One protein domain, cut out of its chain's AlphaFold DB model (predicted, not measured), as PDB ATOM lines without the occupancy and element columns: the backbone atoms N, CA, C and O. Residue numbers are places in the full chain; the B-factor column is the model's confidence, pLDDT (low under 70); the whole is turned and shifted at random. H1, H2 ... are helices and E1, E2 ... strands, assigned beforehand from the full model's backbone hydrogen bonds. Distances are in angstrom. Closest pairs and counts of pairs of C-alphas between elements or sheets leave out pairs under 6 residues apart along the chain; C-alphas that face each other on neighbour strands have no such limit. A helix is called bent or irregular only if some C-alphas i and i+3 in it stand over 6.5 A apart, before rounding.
ATOM      1  N   PHE A  93     -20.571   2.247 -40.177       89.88
ATOM      2  CA  PHE A  93     -21.896   2.778 -39.915       89.88
ATOM      3  C   PHE A  93     -22.557   1.924 -38.838       89.88
ATOM      4  O   PHE A  93     -22.255   0.739 -38.692       89.88
ATOM      5  N   ARG A  94     -23.456   2.542 -38.074       91.31
ATOM      6  CA  ARG A  94     -24.169   1.872 -36.990       91.31
ATOM      7  C   ARG A  94     -25.432   1.217 -37.513       91.31
ATOM      8  O   ARG A  94     -26.229   1.860 -38.195       91.31
ATOM      9  N   VAL A  95     -25.634  -0.036 -37.135       92.38
ATOM     10  CA  VAL A  95     -26.888  -0.766 -37.334       92.38
ATOM     11  C   VAL A  95     -27.471  -1.152 -35.988       92.38
ATOM     12  O   VAL A  95     -26.739  -1.538 -35.083       92.38
ATOM     13  N   ALA A  96     -28.791  -1.064 -35.843       94.00
ATOM     14  CA  ALA A  96     -29.463  -1.666 -34.701       94.00
ATOM     15  C   ALA A  96     -29.452  -3.191 -34.866       94.00
ATOM     16  O   ALA A  96     -29.832  -3.723 -35.919       94.00
ATOM     17  N   VAL A  97     -29.003  -3.891 -33.829       94.75
ATOM     18  CA  VAL A  97     -29.024  -5.349 -33.752       94.75
ATOM     19  C   VAL A  97     -29.787  -5.790 -32.509       94.75
ATOM     20  O   VAL A  97     -29.798  -5.113 -31.485       94.75
ATOM     21  N   THR A  98     -30.432  -6.946 -32.595       95.50
ATOM     22  CA  THR A  98     -31.099  -7.615 -31.479       95.50
ATOM     23  C   THR A  98     -30.360  -8.911 -31.184       95.50
ATOM     24  O   THR A  98     -30.195  -9.765 -32.065       95.50
ATOM     25  N   CYS A  99     -29.924  -9.074 -29.936       95.69
ATOM     26  CA  CYS A  99     -29.332 -10.322 -29.471       95.69
ATOM     27  C   CYS A  99     -30.366 -11.447 -29.582       95.69
ATOM     28  O   CYS A  99     -31.446 -11.329 -29.002       95.69
ATOM     29  N   PRO A 100     -30.065 -12.561 -30.266       94.88
ATOM     30  CA  PRO A 100     -31.034 -13.641 -30.403       94.88
ATOM     31  C   PRO A 100     -31.346 -14.300 -29.048       94.88
ATOM     32  O   PRO A 100     -32.449 -14.798 -28.861       94.88
ATOM     33  N   TYR A 101     -30.413 -14.285 -28.090       94.88
ATOM     34  CA  TYR A 101     -30.545 -15.033 -26.835       94.88
ATOM     35  C   TYR A 101     -31.295 -14.269 -25.741       94.88
ATOM     36  O   TYR A 101     -32.240 -14.805 -25.163       94.88
ATOM     37  N   CYS A 102     -30.912 -13.016 -25.476       95.44
ATOM     38  CA  CYS A 102     -31.513 -12.198 -24.414       95.44
ATOM     39  C   CYS A 102     -32.410 -11.061 -24.922       95.44
ATOM     40  O   CYS A 102     -32.876 -10.260 -24.112       95.44
ATOM     41  N   GLU A 103     -32.600 -10.965 -26.244       95.75
ATOM     42  CA  GLU A 103     -33.477  -9.995 -26.921       95.75
ATOM     43  C   GLU A 103     -33.116  -8.519 -26.686       95.75
ATOM     44  O   GLU A 103     -33.844  -7.622 -27.102       95.75
ATOM     45  N   ALA A 104     -31.963  -8.245 -26.070       95.50
ATOM     46  CA  ALA A 104     -31.456  -6.889 -25.927       95.50
ATOM     47  C   ALA A 104     -31.180  -6.280 -27.307       95.50
ATOM     48  O   ALA A 104     -30.497  -6.893 -28.135       95.50
ATOM     49  N   GLN A 105     -31.687  -5.069 -27.518       95.50
ATOM     50  CA  GLN A 105     -31.386  -4.247 -28.682       95.50
ATOM     51  C   GLN A 105     -30.209  -3.329 -28.369       95.50
ATOM     52  O   GLN A 105     -30.163  -2.719 -27.302       95.50
ATOM     53  N   PHE A 106     -29.248  -3.247 -29.281       94.12
ATOM     54  CA  PHE A 106     -28.074  -2.392 -29.142       94.12
ATOM     55  C   PHE A 106     -27.514  -2.043 -30.528       94.12
ATOM     56  O   PHE A 106     -27.776  -2.762 -31.496       94.12
ATOM     57  N   PRO A 107     -26.790  -0.924 -30.679       93.62
ATOM     58  CA  PRO A 107     -26.128  -0.619 -31.938       93.62
ATOM     59  C   PRO A 107     -24.895  -1.515 -32.138       93.62
ATOM     60  O   PRO A 107     -24.264  -1.946 -31.182       93.62
ATOM     61  N   ALA A 108     -24.526  -1.789 -33.382       92.12
ATOM     62  CA  ALA A 108     -23.268  -2.428 -33.747       92.12
ATOM     63  C   ALA A 108     -22.635  -1.662 -34.908       92.12
ATOM     64  O   ALA A 108     -23.344  -1.191 -35.802       92.12
ATOM     65  N   ASP A 109     -21.311  -1.541 -34.894       91.00
ATOM     66  CA  ASP A 109     -20.571  -0.946 -35.999       91.00
ATOM     67  C   ASP A 109     -20.335  -1.997 -37.081       91.00
ATOM     68  O   ASP A 109     -19.869  -3.102 -36.813       91.00
ATOM     69  N   VAL A 110     -20.665  -1.651 -38.321       88.56
ATOM     70  CA  VAL A 110     -20.461  -2.512 -39.486       88.56
ATOM     71  C   VAL A 110     -19.656  -1.742 -40.513       88.56
ATOM     72  O   VAL A 110     -19.901  -0.562 -40.769       88.56
ATOM     73  N   LEU A 111     -18.674  -2.409 -41.109       86.81
ATOM     74  CA  LEU A 111     -17.851  -1.806 -42.143       86.81
ATOM     75  C   LEU A 111     -18.684  -1.572 -43.411       86.81
ATOM     76  O   LEU A 111     -19.337  -2.488 -43.914       86.81
ATOM     77  N   ARG A 112     -18.646  -0.351 -43.958       82.88
ATOM     78  CA  ARG A 112     -19.459   0.051 -45.124       82.88
ATOM     79  C   ARG A 112     -19.187  -0.777 -46.376       82.88
ATOM     80  O   ARG A 112     -20.095  -0.993 -47.172       82.88
ATOM     81  N   SER A 113     -17.944  -1.204 -46.581       73.94
ATOM     82  CA  SER A 113     -17.571  -2.040 -47.720       73.94
ATOM     83  C   SER A 113     -16.408  -2.954 -47.373       73.94
ATOM     84  O   SER A 113     -15.408  -2.508 -46.818       73.94
ATOM     85  N   LYS A 114     -16.497  -4.217 -47.800       66.75
ATOM     86  CA  LYS A 114     -15.388  -5.177 -47.712       66.75
ATOM     87  C   LYS A 114     -14.199  -4.793 -48.595       66.75
ATOM     88  O   LYS A 114     -13.092  -5.226 -48.316       66.75
ATOM     89  N   SER A 115     -14.401  -3.949 -49.613       56.81
ATOM     90  CA  SER A 115     -13.309  -3.404 -50.437       56.81
ATOM     91  C   SER A 115     -12.379  -2.449 -49.676       56.81
ATOM     92  O   SER A 115     -11.386  -2.006 -50.238       56.81
ATOM     93  N   LEU A 116     -12.712  -2.115 -48.422       60.38
ATOM     94  CA  LEU A 116     -11.870  -1.341 -47.507       60.38
ATOM     95  C   LEU A 116     -10.926  -2.221 -46.674       60.38
ATOM     96  O   LEU A 116     -10.105  -1.688 -45.939       60.38
ATOM     97  N   VAL A 117     -11.047  -3.549 -46.769       60.69
ATOM     98  CA  VAL A 117     -10.184  -4.504 -46.065       60.69
ATOM     99  C   VAL A 117      -9.269  -5.157 -47.084       60.69
ATOM    100  O   VAL A 117      -9.729  -5.831 -48.008       60.69
ATOM    101  N   LEU A 118      -7.968  -4.973 -46.906       58.25
ATOM    102  CA  LEU A 118      -6.954  -5.679 -47.669       58.25
ATOM    103  C   LEU A 118      -6.425  -6.806 -46.776       58.25
ATOM    104  O   LEU A 118      -5.823  -6.551 -45.743       58.25
ATOM    105  N   MET A 119      -6.686  -8.065 -47.136       58.88
ATOM    106  CA  MET A 119      -6.179  -9.192 -46.343       58.88
ATOM    107  C   MET A 119      -4.657  -9.276 -46.473       58.88
ATOM    108  O   MET A 119      -4.191  -9.543 -47.579       58.88
ATOM    109  N   TYR A 120      -3.913  -9.093 -45.378       64.44
ATOM    110  CA  TYR A 120      -2.453  -9.212 -45.359       64.44
ATOM    111  C   TYR A 120      -1.906  -9.698 -44.003       64.44
ATOM    112  O   TYR A 120      -2.649 -10.076 -43.105       64.44
ATOM    113  N   ASN A 121      -0.583  -9.847 -43.970       60.72
ATOM    114  CA  ASN A 121       0.178 -10.916 -43.337       60.72
ATOM    115  C   ASN A 121       0.529 -10.627 -41.871       60.72
ATOM    116  O   ASN A 121       1.443  -9.851 -41.605       60.72
ATOM    117  N   TYR A 122      -0.098 -11.327 -40.926       59.59
ATOM    118  CA  TYR A 122       0.365 -11.313 -39.541       59.59
ATOM    119  C   TYR A 122       1.651 -12.167 -39.382       59.59
ATOM    120  O   TYR A 122       1.721 -13.283 -39.908       59.59
ATOM    121  N   LYS A 123       2.650 -11.628 -38.653       68.62
ATOM    122  CA  LYS A 123       4.033 -12.125 -38.416       68.62
ATOM    123  C   LYS A 123       5.005 -12.032 -39.598       68.62
ATOM    124  O   LYS A 123       5.741 -11.057 -39.696       68.62
ATOM    125  N   ASP A 124       5.076 -13.057 -40.445       71.38
ATOM    126  CA  ASP A 124       6.047 -13.132 -41.544       71.38
ATOM    127  C   ASP A 124       5.312 -13.000 -42.876       71.38
ATOM    128  O   ASP A 124       4.411 -13.778 -43.190       71.38
ATOM    129  N   SER A 125       5.725 -12.032 -43.695       64.81
ATOM    130  CA  SER A 125       5.169 -11.841 -45.035       64.81
ATOM    131  C   SER A 125       5.311 -13.063 -45.956       64.81
ATOM    132  O   SER A 125       4.553 -13.185 -46.918       64.81
ATOM    133  N   ARG A 126       6.258 -13.961 -45.660       66.69
ATOM    134  CA  ARG A 126       6.477 -15.224 -46.371       66.69
ATOM    135  C   ARG A 126       5.467 -16.292 -45.941       66.69
ATOM    136  O   ARG A 126       4.985 -17.040 -46.787       66.69
ATOM    137  N   PHE A 127       5.102 -16.321 -44.654       76.75
ATOM    138  CA  PHE A 127       4.213 -17.324 -44.043       76.75
ATOM    139  C   PHE A 127       3.084 -16.661 -43.264       76.75
ATOM    140  O   PHE A 127       3.076 -16.665 -42.026       76.75
ATOM    141  N   PRO A 128       2.135 -16.053 -43.987       78.62
ATOM    142  CA  PRO A 128       1.156 -15.222 -43.335       78.62
ATOM    143  C   PRO A 128       0.118 -15.985 -42.546       78.62
ATOM    144  O   PRO A 128      -0.594 -16.853 -43.054       78.62
ATOM    145  N   LEU A 129      -0.067 -15.538 -41.313       81.06
ATOM    146  CA  LEU A 129      -1.318 -15.756 -40.617       81.06
ATOM    147  C   LEU A 129      -2.363 -14.815 -41.232       81.06
ATOM    148  O   LEU A 129      -2.202 -13.595 -41.241       81.06
ATOM    149  N   LEU A 130      -3.405 -15.403 -41.822       82.62
ATOM    150  CA  LEU A 130      -4.399 -14.672 -42.606       82.62
ATOM    151  C   LEU A 130      -5.395 -13.967 -41.686       82.62
ATOM    152  O   LEU A 130      -6.380 -14.564 -41.251       82.62
ATOM    153  N   VAL A 131      -5.139 -12.689 -41.425       82.56
ATOM    154  CA  VAL A 131      -5.978 -11.820 -40.601       82.56
ATOM    155  C   VAL A 131      -6.386 -10.595 -41.436       82.56
ATOM    156  O   VAL A 131      -5.588 -10.107 -42.237       82.56
ATOM    157  N   PRO A 132      -7.639 -10.113 -41.350       78.88
ATOM    158  CA  PRO A 132      -8.022  -8.893 -42.049       78.88
ATOM    159  C   PRO A 132      -7.285  -7.677 -41.474       78.88
ATOM    160  O   PRO A 132      -7.304  -7.459 -40.268       78.88
ATOM    161  N   GLU A 133      -6.696  -6.861 -42.350       72.31
ATOM    162  CA  GLU A 133      -6.051  -5.592 -42.007       72.31
ATOM    163  C   GLU A 133      -6.576  -4.475 -42.926       72.31
ATOM    164  O   GLU A 133      -7.051  -4.711 -44.041       72.31
ATOM    165  N   ALA A 134      -6.519  -3.229 -42.462       68.50
ATOM    166  CA  ALA A 134      -6.796  -2.066 -43.300       68.50
ATOM    167  C   ALA A 134      -5.504  -1.279 -43.504       68.50
ATOM    168  O   ALA A 134      -5.091  -0.511 -42.643       68.50
ATOM    169  N   SER A 135      -4.870  -1.461 -44.662       62.97
ATOM    170  CA  SER A 135      -3.702  -0.669 -45.075       62.97
ATOM    171  C   SER A 135      -4.071   0.520 -45.966       62.97
ATOM    172  O   SER A 135      -3.278   1.442 -46.141       62.97
ATOM    173  N   SER A 136      -5.282   0.532 -46.530       62.75
ATOM    174  CA  SER A 136      -5.804   1.658 -47.304       62.75
ATOM    175  C   SER A 136      -7.328   1.702 -47.253       62.75
ATOM    176  O   SER A 136      -7.992   0.682 -47.092       62.75
ATOM    177  N   SER A 137      -7.886   2.899 -47.401       66.75
ATOM    178  CA  SER A 137      -9.322   3.140 -47.485       66.75
ATOM    179  C   SER A 137      -9.673   3.698 -48.867       66.75
ATOM    180  O   SER A 137      -8.847   4.303 -49.556       66.75
ATOM    181  N   MET A 138     -10.925   3.527 -49.295       70.44
ATOM    182  CA  MET A 138     -11.428   4.235 -50.470       70.44
ATOM    183  C   MET A 138     -11.325   5.745 -50.235       70.44
ATOM    184  O   MET A 138     -11.546   6.225 -49.120       70.44
ATOM    185  N   LYS A 139     -11.035   6.493 -51.307       75.62
ATOM    186  CA  LYS A 139     -10.841   7.948 -51.273       75.62
ATOM    187  C   LYS A 139     -11.923   8.637 -50.429       75.62
ATOM    188  O   LYS A 139     -13.108   8.580 -50.753       75.62
ATOM    189  N   GLY A 140     -11.488   9.306 -49.362       81.12
ATOM    190  CA  GLY A 140     -12.352  10.082 -48.472       81.12
ATOM    191  C   GLY A 140     -12.875   9.342 -47.240       81.12
ATOM    192  O   GLY A 140     -13.650   9.949 -46.508       81.12
ATOM    193  N   TYR A 141     -12.471   8.094 -46.985       83.94
ATOM    194  CA  TYR A 141     -12.691   7.405 -45.707       83.94
ATOM    195  C   TYR A 141     -11.410   7.357 -44.874       83.94
ATOM    196  O   TYR A 141     -10.313   7.345 -45.429       83.94
ATOM    197  N   ARG A 142     -11.534   7.300 -43.548       85.75
ATOM    198  CA  ARG A 142     -10.390   7.030 -42.667       85.75
ATOM    199  C   ARG A 142      -9.950   5.571 -42.804       85.75
ATOM    200  O   ARG A 142     -10.771   4.704 -43.100       85.75
ATOM    201  N   VAL A 143      -8.660   5.319 -42.600       82.62
ATOM    202  CA  VAL A 143      -8.114   3.965 -42.453       82.62
ATOM    203  C   VAL A 143      -8.235   3.602 -40.979       82.62
ATOM    204  O   VAL A 143      -7.673   4.293 -40.134       82.62
ATOM    205  N   GLU A 144      -9.009   2.569 -40.668       84.44
ATOM    206  CA  GLU A 144      -9.187   2.058 -39.307       84.44
ATOM    207  C   GLU A 144      -8.998   0.543 -39.328       84.44
ATOM    208  O   GLU A 144      -9.491  -0.116 -40.246       84.44
ATOM    209  N   ASP A 145      -8.288   0.001 -38.335       85.94
ATOM    210  CA  ASP A 145      -8.051  -1.440 -38.235       85.94
ATOM    211  C   ASP A 145      -9.388  -2.181 -38.011       85.94
ATOM    212  O   ASP A 145     -10.052  -1.953 -36.990       85.94
ATOM    213  N   PRO A 146      -9.794  -3.082 -38.933       87.44
ATOM    214  CA  PRO A 146     -11.034  -3.837 -38.819       87.44
ATOM    215  C   PRO A 146     -11.128  -4.653 -37.537       87.44
ATOM    216  O   PRO A 146     -12.225  -4.787 -36.993       87.44
ATOM    217  N   LEU A 147      -9.999  -5.129 -37.018       89.38
ATOM    218  CA  LEU A 147      -9.940  -5.980 -35.833       89.38
ATOM    219  C   LEU A 147     -10.420  -5.273 -34.574       89.38
ATOM    220  O   LEU A 147     -10.920  -5.918 -33.657       89.38
ATOM    221  N   LEU A 148     -10.340  -3.941 -34.537       90.06
ATOM    222  CA  LEU A 148     -10.848  -3.190 -33.400       90.06
ATOM    223  C   LEU A 148     -12.370  -3.282 -33.303       90.06
ATOM    224  O   LEU A 148     -12.895  -3.187 -32.202       90.06
ATOM    225  N   ARG A 149     -13.095  -3.489 -34.411       90.06
ATOM    226  CA  ARG A 149     -14.569  -3.437 -34.439       90.06
ATOM    227  C   ARG A 149     -15.261  -4.715 -34.931       90.06
ATOM    228  O   ARG A 149     -16.486  -4.738 -34.961       90.06
ATOM    229  N   ASP A 150     -14.515  -5.765 -35.269       90.38
ATOM    230  CA  ASP A 150     -15.062  -6.960 -35.933       90.38
ATOM    231  C   ASP A 150     -16.000  -7.792 -35.033       90.38
ATOM    232  O   ASP A 150     -17.129  -8.102 -35.418       90.38
ATOM    233  N   ALA A 151     -15.593  -8.114 -33.799       93.94
ATOM    234  CA  ALA A 151     -16.438  -8.857 -32.861       93.94
ATOM    235  C   ALA A 151     -17.599  -8.015 -32.303       93.94
ATOM    236  O   ALA A 151     -17.392  -7.025 -31.610       93.94
ATOM    237  N   ILE A 152     -18.848  -8.416 -32.515       94.56
ATOM    238  CA  ILE A 152     -20.033  -7.781 -31.920       94.56
ATOM    239  C   ILE A 152     -20.332  -8.473 -30.589       94.56
ATOM    240  O   ILE A 152     -20.488  -9.691 -30.568       94.56
ATOM    241  N   VAL A 153     -20.445  -7.713 -29.495       95.06
ATOM    242  CA  VAL A 153     -20.698  -8.239 -28.142       95.06
ATOM    243  C   VAL A 153     -22.024  -7.701 -27.619       95.06
ATOM    244  O   VAL A 153     -22.256  -6.495 -27.601       95.06
ATOM    245  N   CYS A 154     -22.906  -8.595 -27.176       95.06
ATOM    246  CA  CYS A 154     -24.142  -8.211 -26.514       95.06
ATOM    247  C   CYS A 154     -23.846  -7.706 -25.091       95.06
ATOM    248  O   CYS A 154     -23.385  -8.497 -24.264       95.06
ATOM    249  N   PRO A 155     -24.211  -6.459 -24.741       93.50
ATOM    250  CA  PRO A 155     -23.873  -5.885 -23.439       93.50
ATOM    251  C   PRO A 155     -24.623  -6.531 -22.262       93.50
ATOM    252  O   PRO A 155     -24.247  -6.339 -21.112       93.50
ATOM    253  N   ARG A 156     -25.695  -7.295 -22.521       92.50
ATOM    254  CA  ARG A 156     -26.539  -7.892 -21.470       92.50
ATOM    255  C   ARG A 156     -26.136  -9.316 -21.088       92.50
ATOM    256  O   ARG A 156     -26.164  -9.654 -19.910       92.50
ATOM    257  N   CYS A 157     -25.844 -10.174 -22.067       94.38
ATOM    258  CA  CYS A 157     -25.533 -11.593 -21.827       94.38
ATOM    259  C   CYS A 157     -24.122 -12.007 -22.263       94.38
ATOM    260  O   CYS A 157     -23.775 -13.189 -22.166       94.38
ATOM    261  N   LEU A 158     -23.334 -11.049 -22.767       94.94
ATOM    262  CA  LEU A 158     -21.972 -11.238 -23.267       94.94
ATOM    263  C   LEU A 158     -21.859 -12.259 -24.405       94.94
ATOM    264  O   LEU A 158     -20.776 -12.772 -24.664       94.94
ATOM    265  N   TYR A 159     -22.964 -12.569 -25.092       96.38
ATOM    266  CA  TYR A 159     -22.884 -13.317 -26.342       96.38
ATOM    267  C   TYR A 159     -22.114 -12.487 -27.369       96.38
ATOM    268  O   TYR A 159     -22.470 -11.328 -27.604       96.38
ATOM    269  N   ALA A 160     -21.099 -13.082 -27.981       96.00
ATOM    270  CA  ALA A 160     -20.224 -12.416 -28.925       96.00
ATOM    271  C   ALA A 160     -20.079 -13.217 -30.223       96.00
ATOM    272  O   ALA A 160     -20.112 -14.447 -30.216       96.00
ATOM    273  N   SER A 161     -19.929 -12.519 -31.346       95.62
ATOM    274  CA  SER A 161     -19.620 -13.136 -32.639       95.62
ATOM    275  C   SER A 161     -18.992 -12.121 -33.588       95.62
ATOM    276  O   SER A 161     -19.379 -10.957 -33.594       95.62
ATOM    277  N   THR A 162     -18.080 -12.577 -34.445       92.75
ATOM    278  CA  THR A 162     -17.479 -11.786 -35.538       92.75
ATOM    279  C   THR A 162     -18.391 -11.668 -36.765       92.75
ATOM    280  O   THR A 162     -18.035 -11.069 -37.774       92.75
ATOM    281  N   GLN A 163     -19.590 -12.263 -36.724       91.88
ATOM    282  CA  GLN A 163     -20.522 -12.265 -37.847       91.88
ATOM    283  C   GLN A 163     -21.808 -11.522 -37.501       91.88
ATOM    284  O   GLN A 163     -22.562 -11.939 -36.622       91.88
ATOM    285  N   LEU A 164     -22.133 -10.485 -38.280       91.69
ATOM    286  CA  LEU A 164     -23.391  -9.745 -38.130       91.69
ATOM    287  C   LEU A 164     -24.625 -10.658 -38.230       91.69
ATOM    288  O   LEU A 164     -25.586 -10.465 -37.496       91.69
ATOM    289  N   GLY A 165     -24.584 -11.691 -39.080       91.12
ATOM    290  CA  GLY A 165     -25.679 -12.660 -39.234       91.12
ATOM    291  C   GLY A 165     -25.946 -13.536 -37.998       91.12
ATOM    292  O   GLY A 165     -26.933 -14.272 -37.970       91.12
ATOM    293  N   SER A 166     -25.084 -13.485 -36.979       92.94
ATOM    294  CA  SER A 166     -25.341 -14.087 -35.665       92.94
ATOM    295  C   SER A 166     -26.301 -13.247 -34.810       92.94
ATOM    296  O   SER A 166     -26.736 -13.698 -33.754       92.94
ATOM    297  N   PHE A 167     -26.666 -12.047 -35.266       93.62
ATOM    298  CA  PHE A 167     -27.618 -11.146 -34.626       93.62
ATOM    299  C   PHE A 167     -28.808 -10.880 -35.555       93.62
ATOM    300  O   PHE A 167     -28.696 -10.967 -36.777       93.62
ATOM    301  N   ARG A 168     -29.972 -10.547 -34.984       92.88
ATOM    302  CA  ARG A 168     -31.120 -10.102 -35.789       92.88
ATOM    303  C   ARG A 168     -30.949  -8.614 -36.084       92.88
ATOM    304  O   ARG A 168     -30.668  -7.854 -35.166       92.88
ATOM    305  N   SER A 169     -31.108  -8.189 -37.330       90.50
ATOM    306  CA  SER A 169     -31.026  -6.773 -37.707       90.50
ATOM    307  C   SER A 169     -31.947  -6.495 -38.885       90.50
ATOM    308  O   SER A 169     -32.035  -7.319 -39.794       90.50
ATOM    309  N   ASP A 170     -32.573  -5.321 -38.890       83.81
ATOM    310  CA  ASP A 170     -33.444  -4.872 -39.983       83.81
ATOM    311  C   ASP A 170     -32.649  -4.392 -41.212       83.81
ATOM    312  O   ASP A 170     -33.213  -4.086 -42.260       83.81
ATOM    313  N   SER A 171     -31.318  -4.321 -41.105       81.31
ATOM    314  CA  SER A 171     -30.444  -3.973 -42.223       81.31
ATOM    315  C   SER A 171     -30.517  -5.029 -43.325       81.31
ATOM    316  O   SER A 171     -30.377  -6.217 -43.052       81.31
ATOM    317  N   ALA A 172     -30.605  -4.609 -44.591       76.25
ATOM    318  CA  ALA A 172     -30.539  -5.515 -45.746       76.25
ATOM    319  C   ALA A 172     -29.258  -6.381 -45.765       76.25
ATOM    320  O   ALA A 172     -29.236  -7.462 -46.351       76.25
ATOM    321  N   LEU A 173     -28.197  -5.932 -45.084       68.94
ATOM    322  CA  LEU A 173     -26.941  -6.672 -44.929       68.94
ATOM    323  C   LEU A 173     -27.067  -7.889 -44.001       68.94
ATOM    324  O   LEU A 173     -26.243  -8.796 -44.083       68.94
ATOM    325  N   SER A 174     -28.103  -7.946 -43.159       63.38
ATOM    326  CA  SER A 174     -28.411  -9.108 -42.316       63.38
ATOM    327  C   SER A 174     -28.969 -10.290 -43.115       63.38
ATOM    328  O   SER A 174     -28.997 -11.409 -42.607       63.38
ATOM    329  N   GLY A 175     -29.338 -10.082 -44.390       56.03
ATOM    330  CA  GLY A 175     -29.829 -11.129 -45.291       56.03
ATOM    331  C   GLY A 175     -28.832 -12.272 -45.538       56.03
ATOM    332  O   GLY A 175     -29.203 -13.321 -46.070       56.03
ATOM    333  N   SER A 176     -27.568 -12.120 -45.129       56.50
ATOM    334  CA  SER A 176     -26.622 -13.233 -45.069       56.50
ATOM    335  C   SER A 176     -27.033 -14.234 -43.982       56.50
ATOM    336  O   SER A 176     -27.083 -13.887 -42.805       56.50
ATOM    337  N   ARG A 177     -27.280 -15.490 -44.382       64.19
ATOM    338  CA  ARG A 177     -27.636 -16.641 -43.528       64.19
ATOM    339  C   ARG A 177     -26.573 -16.931 -42.449       64.19
ATOM    340  O   ARG A 177     -25.788 -17.871 -42.594       64.19
ATOM    341  N   GLY A 178     -26.524 -16.135 -41.384       69.12
ATOM    342  CA  GLY A 178     -25.684 -16.418 -40.222       69.12
ATOM    343  C   GLY A 178     -26.156 -17.658 -39.464       69.12
ATOM    344  O   GLY A 178     -27.185 -18.251 -39.803       69.12
ATOM    345  N   PHE A 179     -25.401 -18.072 -38.443       79.94
ATOM    346  CA  PHE A 179     -25.662 -19.315 -37.701       79.94
ATOM    347  C   PHE A 179     -27.121 -19.418 -37.227       79.94
ATOM    348  O   PHE A 179     -27.769 -20.436 -37.459       79.94
ATOM    349  N   ILE A 180     -27.676 -18.338 -36.666       83.38
ATOM    350  CA  ILE A 180     -29.056 -18.302 -36.157       83.38
ATOM    351  C   ILE A 180     -30.082 -18.576 -37.259       83.38
ATOM    352  O   ILE A 180     -31.046 -19.299 -37.028       83.38
ATOM    353  N   ALA A 181     -29.865 -18.043 -38.463       82.06
ATOM    354  CA  ALA A 181     -30.758 -18.260 -39.597       82.06
ATOM    355  C   ALA A 181     -30.693 -19.700 -40.137       82.06
ATOM    356  O   ALA A 181     -31.640 -20.163 -40.770       82.06
ATOM    357  N   ARG A 182     -29.580 -20.412 -39.908       84.25
ATOM    358  CA  ARG A 182     -29.397 -21.819 -40.310       84.25
ATOM    359  C   ARG A 182     -29.807 -22.807 -39.220       84.25
ATOM    360  O   ARG A 182     -30.053 -23.973 -39.524       84.25
ATOM    361  N   LEU A 183     -29.857 -22.367 -37.964       86.56
ATOM    362  CA  LEU A 183     -30.186 -23.220 -36.834       86.56
ATOM    363  C   LEU A 183     -31.670 -23.623 -36.898       86.56
ATOM    364  O   LEU A 183     -32.544 -22.754 -36.884       86.56
ATOM    365  N   PRO A 184     -31.998 -24.929 -36.919       90.38
ATOM    366  CA  PRO A 184     -33.386 -25.370 -36.854       90.38
ATOM    367  C   PRO A 184     -34.075 -24.801 -35.610       90.38
ATOM    368  O   PRO A 184     -33.540 -24.938 -34.509       90.38
ATOM    369  N   GLN A 185     -35.280 -24.236 -35.754       91.12
ATOM    370  CA  GLN A 185     -36.002 -23.590 -34.643       91.12
ATOM    371  C   GLN A 185     -36.112 -24.490 -33.399       91.12
ATOM    372  O   GLN A 185     -35.924 -24.025 -32.280       91.12
ATOM    373  N   ARG A 186     -36.296 -25.805 -33.586       94.56
ATOM    374  CA  ARG A 186     -36.332 -26.799 -32.496       94.56
ATOM    375  C   ARG A 186     -35.044 -26.897 -31.663       94.56
ATOM    376  O   ARG A 186     -35.103 -27.302 -30.510       94.56
ATOM    377  N   LYS A 187     -33.882 -26.556 -32.233       93.56
ATOM    378  CA  LYS A 187     -32.587 -26.563 -31.530       93.56
ATOM    379  C   LYS A 187     -32.334 -25.255 -30.776       93.56
ATOM    380  O   LYS A 187     -31.532 -25.244 -29.847       93.56
ATOM    381  N   PHE A 188     -33.029 -24.173 -31.130       93.31
ATOM    382  CA  PHE A 188     -32.810 -22.848 -30.551       93.31
ATOM    383  C   PHE A 188     -32.923 -22.811 -29.012       93.31
ATOM    384  O   PHE A 188     -32.024 -22.249 -28.386       93.31
ATOM    385  N   PRO A 189     -33.913 -23.461 -28.360       95.56
ATOM    386  CA  PRO A 189     -33.982 -23.487 -26.897       95.56
ATOM    387  C   PRO A 189     -32.804 -24.207 -26.225       95.56
ATOM    388  O   PRO A 189     -32.433 -23.860 -25.107       95.56
ATOM    389  N   ALA A 190     -32.214 -25.219 -26.871       95.06
ATOM    390  CA  ALA A 190     -31.029 -25.902 -26.347       95.06
ATOM    391  C   ALA A 190     -29.796 -24.995 -26.434       95.06
ATOM    392  O   ALA A 190     -29.097 -24.822 -25.442       95.06
ATOM    393  N   VAL A 191     -29.605 -24.338 -27.582       94.12
ATOM    394  CA  VAL A 191     -28.514 -23.376 -27.775       94.12
ATOM    395  C   VAL A 191     -28.633 -22.202 -26.807       94.12
ATOM    396  O   VAL A 191     -27.652 -21.826 -26.177       94.12
ATOM    397  N   LYS A 192     -29.836 -21.640 -26.642       95.38
ATOM    398  CA  LYS A 192     -30.076 -20.553 -25.688       95.38
ATOM    399  C   LYS A 192     -29.713 -20.966 -24.261       95.38
ATOM    400  O   LYS A 192     -28.987 -20.235 -23.601       95.38
ATOM    401  N   ARG A 193     -30.130 -22.163 -23.824       95.38
ATOM    402  CA  ARG A 193     -29.746 -22.703 -22.509       95.38
ATOM    403  C   ARG A 193     -28.233 -22.866 -22.357       95.38
ATOM    404  O   ARG A 193     -27.721 -22.523 -21.301       95.38
ATOM    405  N   ALA A 194     -27.532 -23.344 -23.386       93.75
ATOM    406  CA  ALA A 194     -26.073 -23.456 -23.358       93.75
ATOM    407  C   ALA A 194     -25.407 -22.075 -23.225       93.75
ATOM    408  O   ALA A 194     -24.583 -21.864 -22.339       93.75
ATOM    409  N   VAL A 195     -25.822 -21.094 -24.036       93.69
ATOM    410  CA  VAL A 195     -25.305 -19.720 -23.943       93.69
ATOM    411  C   VAL A 195     -25.567 -19.131 -22.556       93.69
ATOM    412  O   VAL A 195     -24.650 -18.562 -21.962       93.69
ATOM    413  N   ASP A 196     -26.774 -19.289 -22.014       94.00
ATOM    414  CA  ASP A 196     -27.135 -18.768 -20.693       94.00
ATOM    415  C   ASP A 196     -26.346 -19.453 -19.561       94.00
ATOM    416  O   ASP A 196     -25.882 -18.769 -18.646       94.00
ATOM    417  N   ALA A 197     -26.126 -20.773 -19.640       95.62
ATOM    418  CA  ALA A 197     -25.374 -21.537 -18.640       95.62
ATOM    419  C   ALA A 197     -23.918 -21.058 -18.499       95.62
ATOM    420  O   ALA A 197     -23.412 -20.954 -17.385       95.62
ATOM    421  N   HIS A 198     -23.283 -20.679 -19.610       95.12
ATOM    422  CA  HIS A 198     -21.893 -20.206 -19.643       95.12
ATOM    423  C   HIS A 198     -21.737 -18.691 -19.439       95.12
ATOM    424  O   HIS A 198     -20.670 -18.122 -19.671       95.12
ATOM    425  N   ARG A 199     -22.792 -17.986 -19.014       94.50
ATOM    426  CA  ARG A 199     -22.717 -16.533 -18.793       94.50
ATOM    427  C   ARG A 199     -21.675 -16.147 -17.740       94.50
ATOM    428  O   ARG A 199     -20.922 -15.205 -17.967       94.50
ATOM    429  N   LYS A 200     -21.621 -16.870 -16.618       93.69
ATOM    430  CA  LYS A 200     -20.674 -16.582 -15.527       93.69
ATOM    431  C   LYS A 200     -19.216 -16.785 -15.947       93.69
ATOM    432  O   LYS A 200     -18.348 -16.037 -15.507       93.69
ATOM    433  N   ASP A 201     -18.957 -17.749 -16.828       93.62
ATOM    434  CA  ASP A 201     -17.616 -18.004 -17.365       93.62
ATOM    435  C   ASP A 201     -17.149 -16.818 -18.217       93.62
ATOM    436  O   ASP A 201     -16.020 -16.349 -18.075       93.62
ATOM    437  N   ARG A 202     -18.051 -16.256 -19.034       93.94
ATOM    438  CA  ARG A 202     -17.785 -15.048 -19.832       93.94
ATOM    439  C   ARG A 202     -17.592 -13.799 -18.975       93.94
ATOM    440  O   ARG A 202     -16.703 -13.004 -19.264       93.94
ATOM    441  N   GLU A 203     -18.374 -13.639 -17.909       91.44
ATOM    442  CA  GLU A 203     -18.167 -12.568 -16.919       91.44
ATOM    443  C   GLU A 203     -16.799 -12.713 -16.227       91.44
ATOM    444  O   GLU A 203     -16.080 -11.730 -16.062       91.44
ATOM    445  N   SER A 204     -16.389 -13.945 -15.907       90.56
ATOM    446  CA  SER A 204     -15.078 -14.240 -15.308       90.56
ATOM    447  C   SER A 204     -13.922 -13.986 -16.280       90.56
ATOM    448  O   SER A 204     -12.882 -13.467 -15.880       90.56
ATOM    449  N   LEU A 205     -14.098 -14.311 -17.567       89.44
ATOM    450  CA  LEU A 205     -13.131 -13.984 -18.615       89.44
ATOM    451  C   LEU A 205     -12.951 -12.470 -18.724       89.44
ATOM    452  O   LEU A 205     -11.820 -11.995 -18.767       89.44
ATOM    453  N   LEU A 206     -14.056 -11.722 -18.725       88.31
ATOM    454  CA  LEU A 206     -14.043 -10.265 -18.796       88.31
ATOM    455  C   LEU A 206     -13.299  -9.651 -17.603       88.31
ATOM    456  O   LEU A 206     -12.406  -8.837 -17.805       88.31
ATOM    457  N   ALA A 207     -13.606 -10.109 -16.386       87.31
ATOM    458  CA  ALA A 207     -12.972  -9.639 -15.154       87.31
ATOM    459  C   ALA A 207     -11.481 -10.007 -15.035       87.31
ATOM    460  O   ALA A 207     -10.742  -9.343 -14.319       87.31
ATOM    461  N   ARG A 208     -11.025 -11.077 -15.704       87.88
ATOM    462  CA  ARG A 208      -9.603 -11.459 -15.719       87.88
ATOM    463  C   ARG A 208      -8.778 -10.592 -16.665       87.88
ATOM    464  O   ARG A 208      -7.593 -10.383 -16.426       87.88
ATOM    465  N   GLU A 209      -9.367 -10.191 -17.783       83.50
ATOM    466  CA  GLU A 209      -8.644  -9.521 -18.867       83.50
ATOM    467  C   GLU A 209      -8.753  -7.992 -18.789       83.50
ATOM    468  O   GLU A 209      -7.908  -7.292 -19.349       83.50
ATOM    469  N   LEU A 210      -9.783  -7.484 -18.107       81.31
ATOM    470  CA  LEU A 210     -10.016  -6.065 -17.877       81.31
ATOM    471  C   LEU A 210     -10.105  -5.796 -16.374       81.31
ATOM    472  O   LEU A 210     -10.856  -6.462 -15.666       81.31
ATOM    473  N   ASP A 211      -9.417  -4.751 -15.912       74.25
ATOM    474  CA  ASP A 211      -9.475  -4.289 -14.515       74.25
ATOM    475  C   ASP A 211     -10.858  -3.724 -14.123       74.25
ATOM    476  O   ASP A 211     -11.110  -3.393 -12.964       74.25
ATOM    477  N   PHE A 212     -11.769  -3.586 -15.089       72.56
ATOM    478  CA  PHE A 212     -13.128  -3.091 -14.908       72.56
ATOM    479  C   PHE A 212     -14.101  -3.810 -15.848       72.56
ATOM    480  O   PHE A 212     -13.718  -4.330 -16.896       72.56
ATOM    481  N   LEU A 213     -15.389  -3.807 -15.493       70.56
ATOM    482  CA  LEU A 213     -16.444  -4.286 -16.383       70.56
ATOM    483  C   LEU A 213     -16.816  -3.169 -17.372       70.56
ATOM    484  O   LEU A 213     -17.334  -2.144 -16.925       70.56
ATOM    485  N   PRO A 214     -16.576  -3.340 -18.684       76.25
ATOM    486  CA  PRO A 214     -16.932  -2.341 -19.679       76.25
ATOM    487  C   PRO A 214     -18.433  -2.078 -19.668       76.25
ATOM    488  O   PRO A 214     -19.249  -3.010 -19.657       76.25
ATOM    489  N   THR A 215     -18.799  -0.801 -19.698       79.81
ATOM    490  CA  THR A 215     -20.193  -0.398 -19.854       79.81
ATOM    491  C   THR A 215     -20.666  -0.705 -21.281       79.81
ATOM    492  O   THR A 215     -19.855  -0.937 -22.185       79.81
ATOM    493  N   PRO A 216     -21.985  -0.715 -21.546       73.50
ATOM    494  CA  PRO A 216     -22.490  -0.813 -22.912       73.50
ATOM    495  C   PRO A 216     -21.866   0.231 -23.849       73.50
ATOM    496  O   PRO A 216     -21.578  -0.081 -24.999       73.50
ATOM    497  N   GLU A 217     -21.608   1.447 -23.367       75.94
ATOM    498  CA  GLU A 217     -20.968   2.518 -24.134       75.94
ATOM    499  C   GLU A 217     -19.511   2.199 -24.492       75.94
ATOM    500  O   GLU A 217     -19.091   2.515 -25.607       75.94
ATOM    501  N   ASP A 218     -18.758   1.530 -23.612       76.12
ATOM    502  CA  ASP A 218     -17.367   1.139 -23.877       76.12
ATOM    503  C   ASP A 218     -17.272   0.193 -25.081       76.12
ATOM    504  O   ASP A 218     -16.460   0.407 -25.987       76.12
ATOM    505  N   TRP A 219     -18.181  -0.787 -25.162       75.38
ATOM    506  CA  TRP A 219     -18.289  -1.705 -26.304       75.38
ATOM    507  C   TRP A 219     -18.615  -1.002 -27.630       75.38
ATOM    508  O   TRP A 219     -18.321  -1.545 -28.702       75.38
ATOM    509  N   LEU A 220     -19.231   0.182 -27.562       68.44
ATOM    510  CA  LEU A 220     -19.780   0.925 -28.699       68.44
ATOM    511  C   LEU A 220     -18.917   2.100 -29.167       68.44
ATOM    512  O   LEU A 220     -19.029   2.503 -30.322       68.44
ATOM    513  N   GLN A 221     -18.132   2.714 -28.281       67.25
ATOM    514  CA  GLN A 221     -17.487   4.003 -28.564       67.25
ATOM    515  C   GLN A 221     -15.964   3.976 -28.448       67.25
ATOM    516  O   GLN A 221     -15.307   4.774 -29.112       67.25
ATOM    517  N   LYS A 222     -15.391   3.091 -27.625       63.16
ATOM    518  CA  LYS A 222     -13.957   3.103 -27.303       63.16
ATOM    519  C   LYS A 222     -13.374   1.703 -27.347       63.16
ATOM    520  O   LYS A 222     -12.909   1.168 -26.342       63.16
ATOM    521  N   ARG A 223     -13.359   1.107 -28.535       76.81
ATOM    522  CA  ARG A 223     -12.674  -0.169 -28.714       76.81
ATOM    523  C   ARG A 223     -11.172   0.044 -28.758       76.81
ATOM    524  O   ARG A 223     -10.565   0.189 -29.813       76.81
ATOM    525  N   THR A 224     -10.594   0.097 -27.565       90.25
ATOM    526  CA  THR A 224      -9.158  -0.048 -27.378       90.25
ATOM    527  C   THR A 224      -8.733  -1.430 -27.886       90.25
ATOM    528  O   THR A 224      -9.538  -2.369 -27.855       90.25
ATOM    529  N   PRO A 225      -7.472  -1.603 -28.314       92.06
ATOM    530  CA  PRO A 225      -6.959  -2.919 -28.685       92.06
ATOM    531  C   PRO A 225      -7.169  -3.973 -27.583       92.06
ATOM    532  O   PRO A 225      -7.538  -5.105 -27.870       92.06
ATOM    533  N   ALA A 226      -7.034  -3.595 -26.306       91.50
ATOM    534  CA  ALA A 226      -7.298  -4.501 -25.187       91.50
ATOM    535  C   ALA A 226      -8.757  -4.990 -25.171       91.50
ATOM    536  O   ALA A 226      -9.002  -6.192 -25.082       91.50
ATOM    537  N   LEU A 227      -9.728  -4.082 -25.328       92.12
ATOM    538  CA  LEU A 227     -11.143  -4.451 -25.378       92.12
ATOM    539  C   LEU A 227     -11.466  -5.305 -26.613       92.12
ATOM    540  O   LEU A 227     -12.238  -6.256 -26.512       92.12
ATOM    541  N   ALA A 228     -10.849  -5.009 -27.760       93.12
ATOM    542  CA  ALA A 228     -10.992  -5.805 -28.977       93.12
ATOM    543  C   ALA A 228     -10.452  -7.235 -28.797       93.12
ATOM    544  O   ALA A 228     -11.145  -8.197 -29.124       93.12
ATOM    545  N   ALA A 229      -9.277  -7.402 -28.181       94.38
ATOM    546  CA  ALA A 229      -8.723  -8.721 -27.869       94.38
ATOM    547  C   ALA A 229      -9.654  -9.545 -26.959       94.38
ATOM    548  O   ALA A 229      -9.801 -10.756 -27.148       94.38
ATOM    549  N   VAL A 230     -10.314  -8.898 -25.993       94.44
ATOM    550  CA  VAL A 230     -11.310  -9.545 -25.124       94.44
ATOM    551  C   VAL A 230     -12.595  -9.875 -25.881       94.44
ATOM    552  O   VAL A 230     -13.141 -10.962 -25.703       94.44
ATOM    553  N   ALA A 231     -13.058  -8.991 -26.768       94.81
ATOM    554  CA  ALA A 231     -14.211  -9.245 -27.631       94.81
ATOM    555  C   ALA A 231     -14.001 -10.495 -28.501       94.81
ATOM    556  O   ALA A 231     -14.883 -11.347 -28.583       94.81
ATOM    557  N   GLU A 232     -12.814 -10.632 -29.096       96.19
ATOM    558  CA  GLU A 232     -12.431 -11.799 -29.893       96.19
ATOM    559  C   GLU A 232     -12.319 -13.075 -29.037       96.19
ATOM    560  O   GLU A 232     -12.738 -14.155 -29.461       96.19
ATOM    561  N   ALA A 233     -11.836 -12.970 -27.793       96.50
ATOM    562  CA  ALA A 233     -11.837 -14.091 -26.848       96.50
ATOM    563  C   ALA A 233     -13.263 -14.568 -26.522       96.50
ATOM    564  O   ALA A 233     -13.539 -15.766 -26.576       96.50
ATOM    565  N   LEU A 234     -14.172 -13.632 -26.225       96.25
ATOM    566  CA  LEU A 234     -15.588 -13.923 -25.979       96.25
ATOM    567  C   LEU A 234     -16.259 -14.521 -27.218       96.25
ATOM    568  O   LEU A 234     -17.065 -15.442 -27.090       96.25
ATOM    569  N   ALA A 235     -15.939 -14.010 -28.410       96.69
ATOM    570  CA  ALA A 235     -16.468 -14.538 -29.661       96.69
ATOM    571  C   ALA A 235     -16.014 -15.985 -29.871       96.69
ATOM    572  O   ALA A 235     -16.840 -16.834 -30.200       96.69
ATOM    573  N   SER A 236     -14.736 -16.289 -29.624       97.19
ATOM    574  CA  SER A 236     -14.218 -17.655 -29.706       97.19
ATOM    575  C   SER A 236     -14.915 -18.609 -28.738       97.19
ATOM    576  O   SER A 236     -15.375 -19.668 -29.160       97.19
ATOM    577  N   ASP A 237     -15.068 -18.205 -27.474       96.50
ATOM    578  CA  ASP A 237     -15.778 -18.985 -26.454       96.50
ATOM    579  C   ASP A 237     -17.230 -19.262 -26.874       96.50
ATOM    580  O   ASP A 237     -17.666 -20.412 -26.928       96.50
ATOM    581  N   CYS A 238     -17.951 -18.223 -27.313       96.44
ATOM    582  CA  CYS A 238     -19.312 -18.365 -27.823       96.44
ATOM    583  C   CYS A 238     -19.373 -19.308 -29.033       96.44
ATOM    584  O   CYS A 238     -20.252 -20.164 -29.090       96.44
ATOM    585  N   HIS A 239     -18.451 -19.193 -29.990       95.69
ATOM    586  CA  HIS A 239     -18.385 -20.098 -31.138       95.69
ATOM    587  C   HIS A 239     -18.077 -21.544 -30.721       95.69
ATOM    588  O   HIS A 239     -18.673 -22.466 -31.277       95.69
ATOM    589  N   GLY A 240     -17.238 -21.752 -29.703       95.44
ATOM    590  CA  GLY A 240     -16.984 -23.065 -29.112       95.44
ATOM    591  C   GLY A 240     -18.258 -23.730 -28.588       95.44
ATOM    592  O   GLY A 240     -18.526 -24.880 -28.929       95.44
ATOM    593  N   LEU A 241     -19.098 -22.985 -27.860       94.56
ATOM    594  CA  LEU A 241     -20.399 -23.475 -27.374       94.56
ATOM    595  C   LEU A 241     -21.358 -23.846 -28.515       94.56
ATOM    596  O   LEU A 241     -22.163 -24.769 -28.403       94.56
ATOM    597  N   LEU A 242     -21.297 -23.109 -29.626       93.81
ATOM    598  CA  LEU A 242     -22.154 -23.346 -30.789       93.81
ATOM    599  C   LEU A 242     -21.671 -24.504 -31.669       93.81
ATOM    600  O   LEU A 242     -22.451 -25.014 -32.481       93.81
ATOM    601  N   ALA A 243     -20.420 -24.941 -31.514       93.56
ATOM    602  CA  ALA A 243     -19.812 -25.949 -32.372       93.56
ATOM    603  C   ALA A 243     -20.452 -27.340 -32.244       93.56
ATOM    604  O   ALA A 243     -20.481 -28.089 -33.220       93.56
ATOM    605  N   GLU A 244     -21.069 -27.647 -31.098       89.81
ATOM    606  CA  GLU A 244     -21.886 -28.857 -30.908       89.81
ATOM    607  C   GLU A 244     -23.125 -28.888 -31.821       89.81
ATOM    608  O   GLU A 244     -23.671 -29.948 -32.139       89.81
ATOM    609  N   PHE A 245     -23.592 -27.716 -32.258       91.81
ATOM    610  CA  PHE A 245     -24.803 -27.562 -33.060       91.81
ATOM    611  C   PHE A 245     -24.510 -27.315 -34.544       91.81
ATOM    612  O   PHE A 245     -25.327 -27.702 -35.387       91.81
ATOM    613  N   ASP A 246     -23.376 -26.682 -34.854       91.19
ATOM    614  CA  ASP A 246     -22.857 -26.427 -36.202       91.19
ATOM    615  C   ASP A 246     -21.323 -26.473 -36.167       91.19
ATOM    616  O   ASP A 246     -20.682 -25.538 -35.682       91.19
ATOM    617  N   SER A 247     -20.731 -27.525 -36.742       91.50
ATOM    618  CA  SER A 247     -19.274 -27.726 -36.757       91.50
ATOM    619  C   SER A 247     -18.506 -26.599 -37.454       91.50
ATOM    620  O   SER A 247     -17.300 -26.455 -37.257       91.50
ATOM    621  N   SER A 248     -19.179 -25.734 -38.228       90.75
ATOM    622  CA  SER A 248     -18.552 -24.527 -38.771       90.75
ATOM    623  C   SER A 248     -18.083 -23.536 -37.711       90.75
ATOM    624  O   SER A 248     -17.181 -22.747 -37.998       90.75
ATOM    625  N   CYS A 249     -18.641 -23.601 -36.502       93.31
ATOM    626  CA  CYS A 249     -18.242 -22.723 -35.415       93.31
ATOM    627  C   CYS A 249     -16.844 -23.057 -34.878       93.31
ATOM    628  O   CYS A 249     -16.198 -22.156 -34.360       93.31
ATOM    629  N   TYR A 250     -16.316 -24.276 -35.081       95.25
ATOM    630  CA  TYR A 250     -14.917 -24.580 -34.744       95.25
ATOM    631  C   TYR A 250     -13.945 -23.673 -35.506       95.25
ATOM    632  O   TYR A 250     -13.055 -23.069 -34.913       95.25
ATOM    633  N   TYR A 251     -14.168 -23.494 -36.813       94.25
ATOM    634  CA  TYR A 251     -13.349 -22.594 -37.625       94.25
ATOM    635  C   TYR A 251     -13.477 -21.142 -37.152       94.25
ATOM    636  O   TYR A 251     -12.479 -20.443 -37.025       94.25
ATOM    637  N   GLN A 252     -14.703 -20.692 -36.862       94.12
ATOM    638  CA  GLN A 252     -14.960 -19.329 -36.385       94.12
ATOM    639  C   GLN A 252     -14.308 -19.067 -35.020       94.12
ATOM    640  O   GLN A 252     -13.791 -17.976 -34.789       94.12
ATOM    641  N   ALA A 253     -14.294 -20.069 -34.135       96.19
ATOM    642  CA  ALA A 253     -13.615 -19.993 -32.848       96.19
ATOM    643  C   ALA A 253     -12.094 -19.855 -33.015       96.19
ATOM    644  O   ALA A 253     -11.480 -19.015 -32.351       96.19
ATOM    645  N   GLY A 254     -11.504 -20.632 -33.932       95.81
ATOM    646  CA  GLY A 254     -10.091 -20.527 -34.298       95.81
ATOM    647  C   GLY A 254      -9.742 -19.173 -34.917       95.81
ATOM    648  O   GLY A 254      -8.770 -18.543 -34.504       95.81
ATOM    649  N   GLU A 255     -10.568 -18.686 -35.847       94.75
ATOM    650  CA  GLU A 255     -10.395 -17.392 -36.519       94.75
ATOM    651  C   GLU A 255     -10.435 -16.218 -35.528       94.75
ATOM    652  O   GLU A 255      -9.573 -15.343 -35.584       94.75
ATOM    653  N   ALA A 256     -11.387 -16.213 -34.590       95.94
ATOM    654  CA  ALA A 256     -11.471 -15.184 -33.555       95.94
ATOM    655  C   ALA A 256     -10.209 -15.166 -32.669       95.94
ATOM    656  O   ALA A 256      -9.630 -14.113 -32.409       95.94
ATOM    657  N   LEU A 257      -9.686 -16.332 -32.272       97.38
ATOM    658  CA  LEU A 257      -8.426 -16.392 -31.515       97.38
ATOM    659  C   LEU A 257      -7.206 -15.974 -32.333       97.38
ATOM    660  O   LEU A 257      -6.266 -15.423 -31.767       97.38
ATOM    661  N   LEU A 258      -7.222 -16.189 -33.648       95.69
ATOM    662  CA  LEU A 258      -6.161 -15.708 -34.526       95.69
ATOM    663  C   LEU A 258      -6.161 -14.173 -34.612       95.69
ATOM    664  O   LEU A 258      -5.107 -13.548 -34.507       95.69
ATOM    665  N   LYS A 259      -7.347 -13.557 -34.714       94.69
ATOM    666  CA  LYS A 259      -7.525 -12.098 -34.620       94.69
ATOM    667  C   LYS A 259      -7.055 -11.569 -33.267       94.69
ATOM    668  O   LYS A 259      -6.291 -10.607 -33.217       94.69
ATOM    669  N   ARG A 260      -7.427 -12.244 -32.171       95.06
ATOM    670  CA  ARG A 260      -6.932 -11.931 -30.821       95.06
ATOM    671  C   ARG A 260      -5.407 -11.981 -30.754       95.06
ATOM    672  O   ARG A 260      -4.812 -11.068 -30.194       95.06
ATOM    673  N   ALA A 261      -4.779 -13.023 -31.302       95.50
ATOM    674  CA  ALA A 261      -3.326 -13.160 -31.307       95.50
ATOM    675  C   ALA A 261      -2.658 -11.960 -31.992       95.50
ATOM    676  O   ALA A 261      -1.786 -11.342 -31.391       95.50
ATOM    677  N   LYS A 262      -3.142 -11.557 -33.173       93.62
ATOM    678  CA  LYS A 262      -2.666 -10.348 -33.862       93.62
ATOM    679  C   LYS A 262      -2.743  -9.118 -32.961       93.62
ATOM    680  O   LYS A 262      -1.729  -8.467 -32.731       93.62
ATOM    681  N   ILE A 263      -3.920  -8.839 -32.396       93.25
ATOM    682  CA  ILE A 263      -4.122  -7.675 -31.520       93.25
ATOM    683  C   ILE A 263      -3.162  -7.713 -30.315       93.25
ATOM    684  O   ILE A 263      -2.610  -6.689 -29.923       93.25
ATOM    685  N   LEU A 264      -2.936  -8.890 -29.724       94.69
ATOM    686  CA  LEU A 264      -2.021  -9.059 -28.592       94.69
ATOM    687  C   LEU A 264      -0.554  -8.841 -28.974       94.69
ATOM    688  O   LEU A 264       0.190  -8.280 -28.172       94.69
ATOM    689  N   ASN A 265      -0.139  -9.246 -30.172       93.44
ATOM    690  CA  ASN A 265       1.199  -8.956 -30.685       93.44
ATOM    691  C   ASN A 265       1.406  -7.464 -30.929       93.44
ATOM    692  O   ASN A 265       2.447  -6.942 -30.546       93.44
ATOM    693  N   ASP A 266       0.413  -6.770 -31.485       91.56
ATOM    694  CA  ASP A 266       0.478  -5.312 -31.657       91.56
ATOM    695  C   ASP A 266       0.581  -4.577 -30.313       91.56
ATOM    696  O   ASP A 266       1.166  -3.501 -30.226       91.56
ATOM    697  N   LEU A 267       0.047  -5.180 -29.247       92.62
ATOM    698  CA  LEU A 267       0.181  -4.704 -27.869       92.62
ATOM    699  C   LEU A 267       1.477  -5.157 -27.172       92.62
ATOM    700  O   LEU A 267       1.633  -4.899 -25.979       92.62
ATOM    701  N   GLY A 268       2.370  -5.882 -27.852       94.00
ATOM    702  CA  GLY A 268       3.605  -6.415 -27.264       94.00
ATOM    703  C   GLY A 268       3.392  -7.520 -26.217       94.00
ATOM    704  O   GLY A 268       4.284  -7.805 -25.423       94.00
ATOM    705  N   ARG A 269       2.217  -8.164 -26.176       94.31
ATOM    706  CA  ARG A 269       1.858  -9.198 -25.185       94.31
ATOM    707  C   ARG A 269       2.188 -10.612 -25.677       94.31
ATOM    708  O   ARG A 269       1.293 -11.448 -25.823       94.31
ATOM    709  N   THR A 270       3.469 -10.899 -25.900       94.12
ATOM    710  CA  THR A 270       3.959 -12.137 -26.546       94.12
ATOM    711  C   THR A 270       3.478 -13.438 -25.888       94.12
ATOM    712  O   THR A 270       3.103 -14.382 -26.583       94.12
ATOM    713  N   ASP A 271       3.421 -13.515 -24.555       95.31
ATOM    714  CA  ASP A 271       2.950 -14.733 -23.874       95.31
ATOM    715  C   ASP A 271       1.458 -14.993 -24.103       95.31
ATOM    716  O   ASP A 271       1.032 -16.131 -24.319       95.31
ATOM    717  N   GLN A 272       0.643 -13.936 -24.059       95.19
ATOM    718  CA  GLN A 272      -0.796 -14.045 -24.305       95.19
ATOM    719  C   GLN A 272      -1.063 -14.365 -25.776       95.19
ATOM    720  O   GLN A 272      -1.934 -15.177 -26.081       95.19
ATOM    721  N   GLU A 273      -0.283 -13.767 -26.673       95.38
ATOM    722  CA  GLU A 273      -0.292 -14.051 -28.103       95.38
ATOM    723  C   GLU A 273      -0.020 -15.537 -28.382       95.38
ATOM    724  O   GLU A 273      -0.833 -16.198 -29.028       95.38
ATOM    725  N   ARG A 274       1.060 -16.105 -27.822       96.25
ATOM    726  CA  ARG A 274       1.386 -17.536 -27.962       96.25
ATOM    727  C   ARG A 274       0.271 -18.444 -27.441       96.25
ATOM    728  O   ARG A 274      -0.068 -19.433 -28.090       96.25
ATOM    729  N   ARG A 275      -0.347 -18.102 -26.303       97.25
ATOM    730  CA  ARG A 275      -1.507 -18.847 -25.774       97.25
ATOM    731  C   ARG A 275      -2.713 -18.760 -26.709       97.25
ATOM    732  O   ARG A 275      -3.383 -19.770 -26.917       97.25
ATOM    733  N   ALA A 276      -2.982 -17.588 -27.285       96.94
ATOM    734  CA  ALA A 276      -4.064 -17.402 -28.248       96.94
ATOM    735  C   ALA A 276      -3.818 -18.198 -29.540       96.94
ATOM    736  O   ALA A 276      -4.739 -18.853 -30.020       96.94
ATOM    737  N   LEU A 277      -2.581 -18.223 -30.049       96.75
ATOM    738  CA  LEU A 277      -2.187 -19.049 -31.196       96.75
ATOM    739  C   LEU A 277      -2.346 -20.545 -30.914       96.75
ATOM    740  O   LEU A 277      -2.960 -21.251 -31.708       96.75
ATOM    741  N   SER A 278      -1.867 -21.028 -29.765       98.00
ATOM    742  CA  SER A 278      -2.033 -22.432 -29.367       98.00
ATOM    743  C   SER A 278      -3.511 -22.819 -29.234       98.00
ATOM    744  O   SER A 278      -3.936 -23.857 -29.737       98.00
ATOM    745  N   ALA A 279      -4.338 -21.955 -28.638       97.81
ATOM    746  CA  ALA A 279      -5.777 -22.186 -28.570       97.81
ATOM    747  C   ALA A 279      -6.436 -22.163 -29.963       97.81
ATOM    748  O   ALA A 279      -7.298 -22.994 -30.245       97.81
ATOM    749  N   SER A 280      -6.021 -21.245 -30.844       97.31
ATOM    750  CA  SER A 280      -6.490 -21.159 -32.233       97.31
ATOM    751  C   SER A 280      -6.165 -22.437 -33.016       97.31
ATOM    752  O   SER A 280      -7.051 -22.986 -33.673       97.31
ATOM    753  N   PHE A 281      -4.944 -22.965 -32.867       97.56
ATOM    754  CA  PHE A 281      -4.516 -24.240 -33.445       97.56
ATOM    755  C   PHE A 281      -5.471 -25.379 -33.065       97.56
ATOM    756  O   PHE A 281      -6.024 -26.031 -33.948       97.56
ATOM    757  N   ASN A 282      -5.759 -25.545 -31.770       97.75
ATOM    758  CA  ASN A 282      -6.653 -26.603 -31.281       97.75
ATOM    759  C   ASN A 282      -8.071 -26.503 -31.878       97.75
ATOM    760  O   ASN A 282      -8.728 -27.514 -32.130       97.75
ATOM    761  N   TRP A 283      -8.576 -25.288 -32.111       97.12
ATOM    762  CA  TRP A 283      -9.882 -25.102 -32.750       97.12
ATOM    763  C   TRP A 283      -9.863 -25.392 -34.250       97.12
ATOM    764  O   TRP A 283     -10.823 -25.972 -34.759       97.12
ATOM    765  N   PHE A 284      -8.790 -25.033 -34.960       96.31
ATOM    766  CA  PHE A 284      -8.640 -25.404 -36.367       96.31
ATOM    767  C   PHE A 284      -8.466 -26.912 -36.553       96.31
ATOM    768  O   PHE A 284      -8.981 -27.456 -37.529       96.31
ATOM    769  N   GLU A 285      -7.825 -27.595 -35.607       95.94
ATOM    770  CA  GLU A 285      -7.704 -29.053 -35.610       95.94
ATOM    771  C   GLU A 285      -9.085 -29.704 -35.471       95.94
ATOM    772  O   GLU A 285      -9.482 -30.490 -36.330       95.94
ATOM    773  N   LYS A 286      -9.904 -29.259 -34.508       95.19
ATOM    774  CA  LYS A 286     -11.315 -29.682 -34.414       95.19
ATOM    775  C   LYS A 286     -12.112 -29.347 -35.680       95.19
ATOM    776  O   LYS A 286     -12.927 -30.144 -36.137       95.19
ATOM    777  N   ALA A 287     -11.902 -28.175 -36.281       93.69
ATOM    778  CA  ALA A 287     -12.584 -27.809 -37.525       93.69
ATOM    779  C   ALA A 287     -12.235 -28.768 -38.679       93.69
ATOM    780  O   ALA A 287     -13.106 -29.099 -39.492       93.69
ATOM    781  N   TYR A 288     -10.980 -29.220 -38.726       93.19
ATOM    782  CA  TYR A 288     -10.503 -30.234 -39.658       93.19
ATOM    783  C   TYR A 288     -11.144 -31.605 -39.370       93.19
ATOM    784  O   TYR A 288     -11.760 -32.179 -40.269       93.19
ATOM    785  N   GLU A 289     -11.101 -32.084 -38.121       92.50
ATOM    786  CA  GLU A 289     -11.655 -33.384 -37.701       92.50
ATOM    787  C   GLU A 289     -13.163 -33.517 -37.962       92.50
ATOM    788  O   GLU A 289     -13.633 -34.542 -38.456       92.50
ATOM    789  N   TYR A 290     -13.936 -32.468 -37.672       90.50
ATOM    790  CA  TYR A 290     -15.401 -32.487 -37.758       90.50
ATOM    791  C   TYR A 290     -15.950 -32.049 -39.129       90.50
ATOM    792  O   TYR A 290     -17.105 -31.621 -39.250       90.50
ATOM    793  N   GLY A 291     -15.148 -32.204 -40.187       66.00
ATOM    794  CA  GLY A 291     -15.665 -32.290 -41.554       66.00
ATOM    795  C   GLY A 291     -15.727 -30.976 -42.326       66.00
ATOM    796  O   GLY A 291     -16.544 -30.837 -43.238       66.00
ATOM    797  N   LYS A 292     -14.852 -30.016 -42.018       65.25
ATOM    798  CA  LYS A 292     -14.541 -28.915 -42.938       65.25
ATOM    799  C   LYS A 292     -13.080 -28.964 -43.344       65.25
ATOM    800  O   LYS A 292     -12.338 -28.015 -43.103       65.25
ATOM    801  N   GLU A 293     -12.698 -30.049 -44.019       69.31
ATOM    802  CA  GLU A 293     -11.451 -30.092 -44.779       69.31
ATOM    803  C   GLU A 293     -11.482 -28.968 -45.820       69.31
ATOM    804  O   GLU A 293     -12.039 -29.084 -46.911       69.31
TER     805      GLU A 293
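What this domain is: This is residues 93 to 293 of the 364 residues of the protein "DUF2225 domain-containing protein" of Candidatus Hydrogenedentes bacterium (UniProt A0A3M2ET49). Three long helices, H6, H7 and H8, fold back on one another as an up-and-down bundle, with H7 between H6 and H8; H4 packs along the other side of H6, and H3 meets the end of H6. The strand hairpin E3 and E4 packs on H7, while a second hairpin, E1 and E2, lies away from the bundle with the short helix H5 beside E2. The long stretch of residues 134 to 171 has no named element, but residues 152 to 153 pair antiparallel with 160 to 161. The printed part has 201 residues, with four strands and then eight helices along the chain, class mixed; both sheets are antiparallel pairs. It is compact, with a radius of gyration of the C-alphas of 16.3 A, and rounded, spanning 46 by 39 by 37 A.

Where its parts are: E1, residues 93 to 98, begins with C-alpha 93 at (-21.896, 2.778, -39.915). E2 is residues 105 to 111, 19.2 A long; E3 is 118 to 123 and E4 is 128 to 133. H1 is residues 172 to 175 and H2 is 179 to 182. H3, residues 185 to 197, 19.3 A, is only just irregular: C-alphas 186 and 189 are 6.9 A apart. H4 is residues 199 to 209, 15.7 A, and H5 is 216 to 221. H6 is residues 225 to 242, 25.5 A; H7 is 248 to 266, 28.0 A. H8, residues 270 to 289, 28.6 A, ends with C-alpha 289 at (-11.655, -33.384, -37.701).

How they stand to each other: E1 and E2 form an antiparallel hairpin, with N 95 and O 108 2.9 A apart. The closest C-alphas of E2 and H5 are those of Ala 108 and Leu 220, 7.0 A apart. In the hairpin E3 and E4, N 118 and O 133 are 3.0 A apart; the closest C-alphas of E4 and H7 are those of Val 131 and Lys 259, 6.2 A. H1 and H2 touch no helix. The hub H6 touches H3 at a steep tilt of 51 degrees, closest C-alphas Ala 194 and Leu 241, 7.0 A. H6 touches H4 with residues 230 to 237 alone, at a shallow tilt of 27 degrees, opposite ways, closest C-alphas Arg 202 and Leu 234, 6.6 A. H6 and H7 form a helical hairpin, tilted 16 degrees, closest C-alphas Ser 236 and Ala 253, 4.0 A. H7 and H8 form another, tilted 17 degrees, closest C-alphas Gly 254 and Ser 280, 4.2 A. Every O i to N i+4 pair is within hydrogen-bond range in H4 to H8, and 7 of 9 in H3; H1 and H2 are too short for such a pair.

The domain as a whole: The two C-alphas farthest apart, Lys 139 and Arg 186, are 47.0 A apart. The printed part has no cut, and the link from E4 to H1, 38 residues, is long. Mean pLDDT of the printed part is 86.8; 28 residues are under 70, among them 114 to 123 and 173 to 178.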